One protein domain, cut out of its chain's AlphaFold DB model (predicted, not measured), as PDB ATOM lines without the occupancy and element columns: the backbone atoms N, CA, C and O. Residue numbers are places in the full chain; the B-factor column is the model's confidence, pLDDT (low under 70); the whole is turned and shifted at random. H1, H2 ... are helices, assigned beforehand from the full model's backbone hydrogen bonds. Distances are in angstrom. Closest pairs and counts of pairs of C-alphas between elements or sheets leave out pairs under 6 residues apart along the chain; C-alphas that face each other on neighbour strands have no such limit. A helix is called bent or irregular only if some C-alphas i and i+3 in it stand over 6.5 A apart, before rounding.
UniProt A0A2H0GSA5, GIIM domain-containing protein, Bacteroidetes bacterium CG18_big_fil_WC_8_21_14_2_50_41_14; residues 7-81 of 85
ATOM      1  N   VAL A   7      96.890  81.786  92.806       95.44
ATOM      2  CA  VAL A   7      95.625  81.085  92.537       95.44
ATOM      3  C   VAL A   7      95.877  79.662  92.041       95.44
ATOM      4  O   VAL A   7      95.266  78.725  92.543       95.44
ATOM      5  N   GLY A   8      96.845  79.467  91.140       95.62
ATOM      6  CA  GLY A   8      97.217  78.123  90.685       95.62
ATOM      7  C   GLY A   8      97.781  77.244  91.809       95.62
ATOM      8  O   GLY A   8      97.536  76.038  91.837       95.62
ATOM      9  N   ILE A   9      98.492  77.841  92.775       95.31
ATOM     10  CA  ILE A   9      98.941  77.122  93.978       95.31
ATOM     11  C   ILE A   9      97.734  76.703  94.819       95.31
ATOM     12  O   ILE A   9      97.635  75.542  95.216       95.31
ATOM     13  N   ALA A  10      96.817  77.636  95.070       95.69
ATOM     14  CA  ALA A  10      95.618  77.395  95.858       95.69
ATOM     15  C   ALA A  10      94.757  76.272  95.267       95.69
ATOM     16  O   ALA A  10      94.424  75.326  95.976       95.69
ATOM     17  N   GLN A  11      94.490  76.302  93.960       95.56
ATOM     18  CA  GLN A  11      93.735  75.254  93.262       95.56
ATOM     19  C   GLN A  11      94.350  73.863  93.462       95.56
ATOM     20  O   GLN A  11      93.629  72.889  93.679       95.56
ATOM     21  N   LYS A  12      95.685  73.756  93.445       94.94
ATOM     22  CA  LYS A  12      96.370  72.472  93.637       94.94
ATOM     23  C   LYS A  12      96.411  72.022  95.100       94.94
ATOM     24  O   LYS A  12      96.381  70.817  95.358       94.94
ATOM     25  N   LEU A  13      96.534  72.953  96.047       94.62
ATOM     26  CA  LEU A  13      96.704  72.633  97.468       94.62
ATOM     27  C   LEU A  13      95.383  72.492  98.228       94.62
ATOM     28  O   LEU A  13      95.322  71.672  99.141       94.62
ATOM     29  N   ASN A  14      94.333  73.224  97.857       95.44
ATOM     30  CA  ASN A  14      93.064  73.249  98.590       95.44
ATOM     31  C   ASN A  14      92.440  71.859  98.818       95.44
ATOM     32  O   ASN A  14      92.052  71.593  99.956       95.44
ATOM     33  N   PRO A  15      92.403  70.934  97.836       95.50
ATOM     34  CA  PRO A  15      91.897  69.580  98.081       95.50
ATOM     35  C   PRO A  15      92.691  68.826  99.160       95.50
ATOM     36  O   PRO A  15      92.110  68.149 100.004       95.50
ATOM     37  N   ARG A  16      94.022  68.994  99.189       94.06
ATOM     38  CA  ARG A  16      94.897  68.360 100.191       94.06
ATOM     39  C   ARG A  16      94.723  68.990 101.568       94.06
ATOM     40  O   ARG A  16      94.631  68.275 102.557       94.06
ATOM     41  N   ILE A  17      94.637  70.319 101.614       93.31
ATOM     42  CA  ILE A  17      94.404  71.088 102.841       93.31
ATOM     43  C   ILE A  17      93.083  70.660 103.491       93.31
ATOM     44  O   ILE A  17      93.064  70.371 104.685       93.31
ATOM     45  N   ARG A  18      92.003  70.545 102.703       92.94
ATOM     46  CA  ARG A  18      90.706  70.036 103.179       92.94
ATOM     47  C   ARG A  18      90.826  68.629 103.759       92.94
ATOM     48  O   ARG A  18      90.345  68.395 104.859       92.94
ATOM     49  N   GLY A  19      91.520  67.724 103.065       92.31
ATOM     50  CA  GLY A  19      91.769  66.369 103.563       92.31
ATOM     51  C   GLY A  19      92.500  66.355 104.908       92.31
ATOM     52  O   GLY A  19      92.073  65.667 105.831       92.31
ATOM     53  N   TRP A  20      93.557  67.159 105.060       91.50
ATOM     54  CA  TRP A  20      94.295  67.253 106.324       91.50
ATOM     55  C   TRP A  20      93.445  67.803 107.466       91.50
ATOM     56  O   TRP A  20      93.529  67.284 108.574       91.50
ATOM     57  N   ILE A  21      92.620  68.820 107.214       90.44
ATOM     58  CA  ILE A  21      91.723  69.370 108.239       90.44
ATOM     59  C   ILE A  21      90.655  68.354 108.624       90.44
ATOM     60  O   ILE A  21      90.445  68.134 109.811       90.44
ATOM     61  N   ASN A  22      90.033  67.689 107.650       90.38
ATOM     62  CA  ASN A  22      89.000  66.694 107.930       90.38
ATOM     63  C   ASN A  22      89.559  65.499 108.716       90.38
ATOM     64  O   ASN A  22      88.888  64.977 109.600       90.38
ATOM     65  N   TYR A  23      90.797  65.090 108.425       89.88
ATOM     66  CA  TYR A  23      91.433  63.950 109.081       89.88
ATOM     67  C   TYR A  23      92.026  64.301 110.457       89.88
ATOM     68  O   TYR A  23      91.750  63.631 111.450       89.88
ATOM     69  N   TYR A  24      92.830  65.366 110.549       85.38
ATOM     70  CA  TYR A  24      93.564  65.713 111.776       85.38
ATOM     71  C   TYR A  24      92.829  66.716 112.677       85.38
ATOM     72  O   TYR A  24      93.144  66.807 113.867       85.38
ATOM     73  N   GLY A  25      91.851  67.457 112.150       82.06
ATOM     74  CA  GLY A  25      91.162  68.537 112.863       82.06
ATOM     75  C   GLY A  25      90.334  68.072 114.058       82.06
ATOM     76  O   GLY A  25      90.184  68.827 115.008       82.06
ATOM     77  N   LYS A  26      89.865  66.819 114.072       79.31
ATOM     78  CA  LYS A  26      89.105  66.269 115.208       79.31
ATOM     79  C   LYS A  26      89.976  65.983 116.436       79.31
ATOM     80  O   LYS A  26      89.479  66.024 117.554       79.31
ATOM     81  N   TYR A  27      91.260  65.685 116.239       75.75
ATOM     82  CA  TYR A  27      92.106  65.123 117.297       75.75
ATOM     83  C   TYR A  27      93.275  66.026 117.693       75.75
ATOM     84  O   TYR A  27      93.671  66.022 118.856       75.75
ATOM     85  N   ARG A  28      93.867  66.776 116.748       80.44
ATOM     86  CA  ARG A  28      95.074  67.591 116.997       80.44
ATOM     87  C   ARG A  28      95.116  68.865 116.146       80.44
ATOM     88  O   ARG A  28      95.930  68.995 115.231       80.44
ATOM     89  N   ILE A  29      94.277  69.841 116.494       77.25
ATOM     90  CA  ILE A  29      94.243  71.172 115.853       77.25
ATOM     91  C   ILE A  29      95.587  71.907 115.987       77.25
ATOM     92  O   ILE A  29      96.053  72.523 115.031       77.25
ATOM     93  N   SER A  30      96.263  71.797 117.134       80.50
ATOM     94  CA  SER A  30      97.567  72.435 117.377       80.50
ATOM     95  C   SER A  30      98.648  71.992 116.381       80.50
ATOM     96  O   SER A  30      99.422  72.817 115.897       80.50
ATOM     97  N   ASN A  31      98.666  70.716 115.984       82.50
ATOM     98  CA  ASN A  31      99.598  70.218 114.968       82.50
ATOM     99  C   ASN A  31      99.314  70.829 113.585       82.50
ATOM    100  O   ASN A  31     100.250  71.095 112.825       82.50
ATOM    101  N   LEU A  32      98.042  71.095 113.268       87.06
ATOM    102  CA  LEU A  32      97.658  71.744 112.014       87.06
ATOM    103  C   LEU A  32      98.153  73.194 111.937       87.06
ATOM    104  O   LEU A  32      98.553  73.621 110.853       87.06
ATOM    105  N   HIS A  33      98.241  73.922 113.058       86.75
ATOM    106  CA  HIS A  33      98.842  75.264 113.066       86.75
ATOM    107  C   HIS A  33     100.281  75.250 112.537       86.75
ATOM    108  O   HIS A  33     100.618  76.031 111.647       86.75
ATOM    109  N   SER A  34     101.124  74.332 113.019       87.56
ATOM    110  CA  SER A  34     102.517  74.213 112.560       87.56
ATOM    111  C   SER A  34     102.611  73.862 111.072       87.56
ATOM    112  O   SER A  34     103.433  74.428 110.343       87.56
ATOM    113  N   VAL A  35     101.732  72.976 110.592       91.06
ATOM    114  CA  VAL A  35     101.657  72.603 109.170       91.06
ATOM    115  C   VAL A  35     101.275  73.810 108.313       91.06
ATOM    116  O   VAL A  35     101.958  74.115 107.331       91.06
ATOM    117  N   PHE A  36     100.228  74.546 108.685       91.38
ATOM    118  CA  PHE A  36      99.774  75.700 107.911       91.38
ATOM    119  C   PHE A  36     100.727  76.890 107.992       91.38
ATOM    120  O   PHE A  36     100.916  77.584 106.988       91.38
ATOM    121  N   LYS A  37     101.442  77.056 109.106       90.81
ATOM    122  CA  LYS A  37     102.562  77.999 109.202       90.81
ATOM    123  C   LYS A  37     103.662  77.667 108.192       90.81
ATOM    124  O   LYS A  37     104.162  78.566 107.511       90.81
ATOM    125  N   LEU A  38     103.997  76.385 108.019       92.25
ATOM    126  CA  LEU A  38     104.961  75.950 107.003       92.25
ATOM    127  C   LEU A  38     104.448  76.207 105.577       92.25
ATOM    128  O   LEU A  38     105.220  76.645 104.720       92.25
ATOM    129  N   VAL A  39     103.158  75.971 105.315       93.56
ATOM    130  CA  VAL A  39     102.525  76.300 104.025       93.56
ATOM    131  C   VAL A  39     102.634  77.801 103.744       93.56
ATOM    132  O   VAL A  39     103.133  78.182 102.684       93.56
ATOM    133  N   ASN A  40     102.272  78.653 104.705       94.00
ATOM    134  CA  ASN A  40     102.375  80.108 104.585       94.00
ATOM    135  C   ASN A  40     103.830  80.557 104.352       94.00
ATOM    136  O   ASN A  40     104.097  81.350 103.448       94.00
ATOM    137  N   LEU A  41     104.804  79.986 105.072       94.25
ATOM    138  CA  LEU A  41     106.230  80.255 104.845       94.25
ATOM    139  C   LEU A  41     106.668  79.880 103.420       94.25
ATOM    140  O   LEU A  41     107.421  80.621 102.781       94.25
ATOM    141  N   ARG A  42     106.197  78.743 102.895       94.56
ATOM    142  CA  ARG A  42     106.482  78.327 101.513       94.56
ATOM    143  C   ARG A  42     105.850  79.275 100.493       94.56
ATOM    144  O   ARG A  42     106.512  79.592  99.508       94.56
ATOM    145  N   LEU A  43     104.642  79.789 100.744       95.44
ATOM    146  CA  LEU A  43     104.017  80.823  99.907       95.44
ATOM    147  C   LEU A  43     104.836  82.120  99.897       95.44
ATOM    148  O   LEU A  43     105.078  82.683  98.830       95.44
ATOM    149  N   VAL A  44     105.334  82.556 101.058       95.81
ATOM    150  CA  VAL A  44     106.224  83.725 101.173       95.81
ATOM    151  C   VAL A  44     107.510  83.510 100.375       95.81
ATOM    152  O   VAL A  44     107.907  84.380  99.598       95.81
ATOM    153  N   ARG A  45     108.155  82.345 100.514       94.69
ATOM    154  CA  ARG A  45     109.363  82.002  99.741       94.69
ATOM    155  C   ARG A  45     109.086  81.971  98.237       94.69
ATOM    156  O   ARG A  45     109.851  82.561  97.476       94.69
ATOM    157  N   TRP A  46     107.976  81.366  97.816       95.50
ATOM    158  CA  TRP A  46     107.549  81.371  96.416       95.50
ATOM    159  C   TRP A  46     107.356  82.799  95.892       95.50
ATOM    160  O   TRP A  46     107.869  83.137  94.827       95.50
ATOM    161  N   ALA A  47     106.709  83.674  96.665       94.88
ATOM    162  CA  ALA A  47     106.483  85.062  96.273       94.88
ATOM    163  C   ALA A  47     107.784  85.865  96.135       94.88
ATOM    164  O   ALA A  47     107.884  86.704  95.241       94.88
ATOM    165  N   ARG A  48     108.795  85.591  96.971       94.81
ATOM    166  CA  ARG A  48     110.132  86.206  96.850       94.81
ATOM    167  C   ARG A  48     110.851  85.801  95.569       94.81
ATOM    168  O   ARG A  48     111.524  86.635  94.972       94.81
ATOM    169  N   ILE A  49     110.715  84.539  95.166       93.25
ATOM    170  CA  ILE A  49     111.300  84.025  93.920       93.25
ATOM    171  C   ILE A  49     110.540  84.590  92.715       93.25
ATOM    172  O   ILE A  49     111.149  85.000  91.730       93.25
ATOM    173  N   ARG A  50     109.205  84.651  92.796       93.19
ATOM    174  CA  ARG A  50     108.342  85.064  91.687       93.19
ATOM    175  C   ARG A  50     108.359  86.570  91.431       93.19
ATOM    176  O   ARG A  50     108.380  86.986  90.276       93.19
ATOM    177  N   TYR A  51     108.316  87.386  92.482       93.44
ATOM    178  CA  TYR A  51     108.187  88.836  92.366       93.44
ATOM    179  C   TYR A  51     109.481  89.534  92.782       93.44
ATOM    180  O   TYR A  51     109.804  89.614  93.971       93.44
ATOM    181  N   LYS A  52     110.176  90.139  91.806       91.56
ATOM    182  CA  LYS A  52     111.444  90.865  92.026       91.56
ATOM    183  C   LYS A  52     111.354  91.886  93.177       91.56
ATOM    184  O   LYS A  52     112.267  91.964  93.990       91.56
ATOM    185  N   ARG A  53     110.208  92.571  93.329       93.06
ATOM    186  CA  ARG A  53     109.927  93.553  94.404       93.06
ATOM    187  C   ARG A  53     109.961  93.011  95.842       93.06
ATOM    188  O   ARG A  53     109.956  93.805  96.782       93.06
ATOM    189  N   TYR A  54     109.950  91.690  96.035       94.62
ATOM    190  CA  TYR A  54     110.027  91.053  97.358       94.62
ATOM    191  C   TYR A  54     111.318  90.252  97.564       94.62
ATOM    192  O   TYR A  54     111.542  89.729  98.656       94.62
ATOM    193  N   LYS A  55     112.192  90.172  96.551       92.19
ATOM    194  CA  LYS A  55     113.401  89.339  96.571       92.19
ATOM    195  C   LYS A  55     114.279  89.611  97.799       92.19
ATOM    196  O   LYS A  55     114.695  88.669  98.469       92.19
ATOM    197  N   THR A  56     114.499  90.880  98.138       93.56
ATOM    198  CA  THR A  56     115.441  91.314  99.185       93.56
ATOM    199  C   THR A  56     114.837  91.426 100.585       93.56
ATOM    200  O   THR A  56     115.578  91.499 101.555       93.56
ATOM    201  N   SER A  57     113.507  91.407 100.734       95.12
ATOM    202  CA  SER A  57     112.865  91.628 102.037       95.12
ATOM    203  C   SER A  57     111.791  90.591 102.331       95.12
ATOM    204  O   SER A  57     110.689  90.620 101.776       95.12
ATOM    205  N   ILE A  58     112.092  89.713 103.290       93.44
ATOM    206  CA  ILE A  58     111.129  88.731 103.793       93.44
ATOM    207  C   ILE A  58     109.923  89.414 104.450       93.44
ATOM    208  O   ILE A  58     108.791  89.002 104.220       93.44
ATOM    209  N   LYS A  59     110.135  90.532 105.159       95.25
ATOM    210  CA  LYS A  59     109.061  91.332 105.768       95.25
ATOM    211  C   LYS A  59     108.079  91.863 104.718       95.25
ATOM    212  O   LYS A  59     106.872  91.812 104.933       95.25
ATOM    213  N   ARG A  60     108.565  92.334 103.559       96.56
ATOM    214  CA  ARG A  60     107.689  92.773 102.449       96.56
ATOM    215  C   ARG A  60     106.917  91.606 101.833       96.56
ATOM    216  O   ARG A  60     105.761  91.792 101.467       96.56
ATOM    217  N   ALA A  61     107.525  90.424 101.754       96.25
ATOM    218  CA  ALA A  61     106.862  89.215 101.268       96.25
ATOM    219  C   ALA A  61     105.769  88.719 102.234       96.25
ATOM    220  O   ALA A  61     104.688  88.353 101.786       96.25
ATOM    221  N   TYR A  62     105.998  88.788 103.549       96.06
ATOM    222  CA  TYR A  62     104.947  88.543 104.543       96.06
ATOM    223  C   TYR A  62     103.814  89.562 104.430       96.06
ATOM    224  O   TYR A  62     102.662  89.165 104.311       96.06
ATOM    225  N   LYS A  63     104.129  90.864 104.346       96.06
ATOM    226  CA  LYS A  63     103.108  91.903 104.114       96.06
ATOM    227  C   LYS A  63     102.310  91.657 102.831       96.06
ATOM    228  O   LYS A  63     101.123  91.958 102.787       96.06
ATOM    229  N   TRP A  64     102.946  91.137 101.781       96.12
ATOM    230  CA  TRP A  64     102.242  90.709 100.573       96.12
ATOM    231  C   TRP A  64     101.269  89.564 100.866       96.12
ATOM    232  O   TRP A  64     100.110  89.677 100.482       96.12
ATOM    233  N   LEU A  65     101.698  88.518 101.577       95.88
ATOM    234  CA  LEU A  65     100.824  87.396 101.930       95.88
ATOM    235  C   LEU A  65      99.620  87.871 102.753       95.88
ATOM    236  O   LEU A  65      98.492  87.537 102.407       95.88
ATOM    237  N   THR A  66      99.848  88.708 103.770       94.94
ATOM    238  CA  THR A  66      98.781  89.296 104.593       94.94
ATOM    239  C   THR A  66      97.786  90.087 103.745       94.94
ATOM    240  O   THR A  66      96.582  89.919 103.903       94.94
ATOM    241  N   ARG A  67      98.261  90.904 102.793       95.50
ATOM    242  CA  ARG A  67      97.374  91.638 101.872       95.50
ATOM    243  C   ARG A  67      96.559  90.706 100.983       95.50
ATOM    244  O   ARG A  67      95.377  90.953 100.784       95.50
ATOM    245  N   VAL A  68      97.170  89.644 100.455       95.56
ATOM    246  CA  VAL A  68      96.454  88.652  99.637       95.56
ATOM    247  C   VAL A  68      95.390  87.940 100.467       95.56
ATOM    248  O   VAL A  68      94.282  87.758  99.979       95.56
ATOM    249  N   GLN A  69      95.694  87.586 101.715       94.38
ATOM    250  CA  GLN A  69      94.732  86.975 102.629       94.38
ATOM    251  C   GLN A  69      93.568  87.917 102.958       94.38
ATOM    252  O   GLN A  69      92.427  87.475 102.976       94.38
ATOM    253  N   GLN A  70      93.834  89.209 103.170       93.69
ATOM    254  CA  GLN A  70      92.788  90.212 103.410       93.69
ATOM    255  C   GLN A  70      91.895  90.432 102.183       93.69
ATOM    256  O   GLN A  70      90.684  90.546 102.325       93.69
ATOM    257  N   GLN A  71      92.478  90.482 100.980       96.00
ATOM    258  CA  GLN A  71      91.727  90.683  99.735       96.00
ATOM    259  C   GLN A  71      90.956  89.430  99.299       96.00
ATOM    260  O   GLN A  71      89.865  89.537  98.749       96.00
ATOM    261  N   TYR A  72      91.524  88.246  99.532       95.50
ATOM    262  CA  TYR A  72      90.979  86.966  99.083       95.50
ATOM    263  C   TYR A  72      91.001  85.936 100.223       95.50
ATOM    264  O   TYR A  72      91.736  84.945 100.150       95.50
ATOM    265  N   PRO A  73      90.190  86.126 101.281       93.44
ATOM    266  CA  PRO A  73      90.212  85.255 102.461       93.44
ATOM    267  C   PRO A  73      89.831  83.800 102.149       93.44
ATOM    268  O   PRO A  73      90.277  82.883 102.833       93.44
ATOM    269  N   TYR A  74      89.079  83.575 101.068       94.12
ATOM    270  CA  TYR A  74      88.634  82.259 100.595       94.12
ATOM    271  C   TYR A  74      89.628  81.563  99.653       94.12
ATOM    272  O   TYR A  74      89.358  80.461  99.174       94.12
ATOM    273  N   LEU A  75      90.769  82.192  99.345       95.69
ATOM    274  CA  LEU A  75      91.709  81.646  98.369       95.69
ATOM    275  C   LEU A  75      92.320  80.326  98.848       95.69
ATOM    276  O   LEU A  75      92.402  79.373  98.075       95.69
ATOM    277  N   PHE A  76      92.714  80.253 100.119       95.31
ATOM    278  CA  PHE A  76      93.143  79.011 100.749       95.31
ATOM    279  C   PHE A  76      92.170  78.609 101.845       95.31
ATOM    280  O   PHE A  76      91.816  79.418 102.697       95.31
ATOM    281  N   TYR A  77      91.798  77.333 101.868       92.69
ATOM    282  CA  TYR A  77      90.801  76.831 102.814       92.69
ATOM    283  C   TYR A  77      91.206  77.033 104.287       92.69
ATOM    284  O   TYR A  77      90.374  77.374 105.121       92.69
ATOM    285  N   HIS A  78      92.497  76.898 104.619       90.81
ATOM    286  CA  HIS A  78      92.973  77.074 105.998       90.81
ATOM    287  C   HIS A  78      92.959  78.533 106.475       90.81
ATOM    288  O   HIS A  78      92.962  78.761 107.682       90.81
ATOM    289  N   TRP A  79      92.913  79.518 105.571       93.00
ATOM    290  CA  TRP A  79      92.831  80.932 105.957       93.00
ATOM    291  C   TRP A  79      91.495  81.277 106.613       93.00
ATOM    292  O   TRP A  79      91.467  82.101 107.522       93.00
ATOM    293  N   GLN A  80      90.414  80.613 106.198       86.88
ATOM    294  CA  GLN A  80      89.077  80.807 106.765       86.88
ATOM    295  C   GLN A  80      88.953  80.276 108.195       86.88
ATOM    296  O   GLN A  80      88.117  80.737 108.960       86.88
ATOM    297  N   LEU A  81      89.783  79.298 108.554       83.44
ATOM    298  CA  LEU A  81      89.719  78.604 109.838       83.44
ATOM    299  C   LEU A  81      90.577  79.276 110.917       83.44
ATOM    300  O   LEU A  81      90.792  78.702 111.978       83.44
TER     301      LEU A  81
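What this domain is: This is residues 7 to 81 of the 85 residues of the protein "GIIM domain-containing protein" of Bacteroidetes bacterium CG18_big_fil_WC_8_21_14_2_50_41_14 (UniProt A0A2H0GSA5). The longest helix, H2, has H1 running back beside it the opposite way, the two spaced apart except near their link. H3 packs about perpendicular on residues 40 to 48 of H2, and after it the printed part folds back to the short H4, which packs on residues 14 to 18 of H1. The printed part has 75 residues with four named helices, H1 to H4 in chain order, and no named strand: the class is all helix. It is compact, with a radius of gyration of the C-alphas of 13.0 A, yet elongated, spanning 40 by 21 by 19 A.

How they stand to each other: H2, residues 29 to 50, and H1, residues 7 to 24, form a helical hairpin at a shallow tilt of 12 degrees, opposite ways. They only just touch, with 3 pairs of C-alphas within 8 A, the closest being those of Tyr 24 and Leu 32 at 7.3 A. H3, residues 58 to 71, touches H2, the closest C-alphas being those of Val 44 and Ala 61 at 5.5 A; at 70.1 degrees it is only just about perpendicular. H4, residues 77 to 80, touches H1, with the C-alphas of Asn 14 and Tyr 77 closest at 6.0 A. H4 is close but not clearly touching H2, the closest C-alphas being those of Phe 36 and His 78 at 7.2 A. H1 and H3 are apart. Every O i to N i+4 pair is within hydrogen-bond range in H3, 17 of 18 are in H2 and 12 of 14 in H1, while H4 is too short for such a pair.

Where its parts are: H2 is 31.2 A long, from C-alpha 29 at (94.243, 71.172, 115.853) to C-alpha 50. H1 is 24.7 A long from C-alpha 7 at (95.625, 81.085, 92.537), with a kink of 41 degrees near residue 14; it is irregular, but only just, with C-alphas 12 and 15 6.9 A apart. H3 measures 19.9 A, and H4 ends at C-alpha 80 at (89.077, 80.807, 106.765), 5.9 A from C-alpha 77.

The domain as a whole: The C-alphas of Tyr 27 and Lys 52, the two farthest apart, are 40.9 A apart. The printed part has no cut. The links H1 to H2 and H3 to H4 are tight, and H2 to H3 is short. The mean pLDDT of the printed part is 92.1, and no printed residue is under 70.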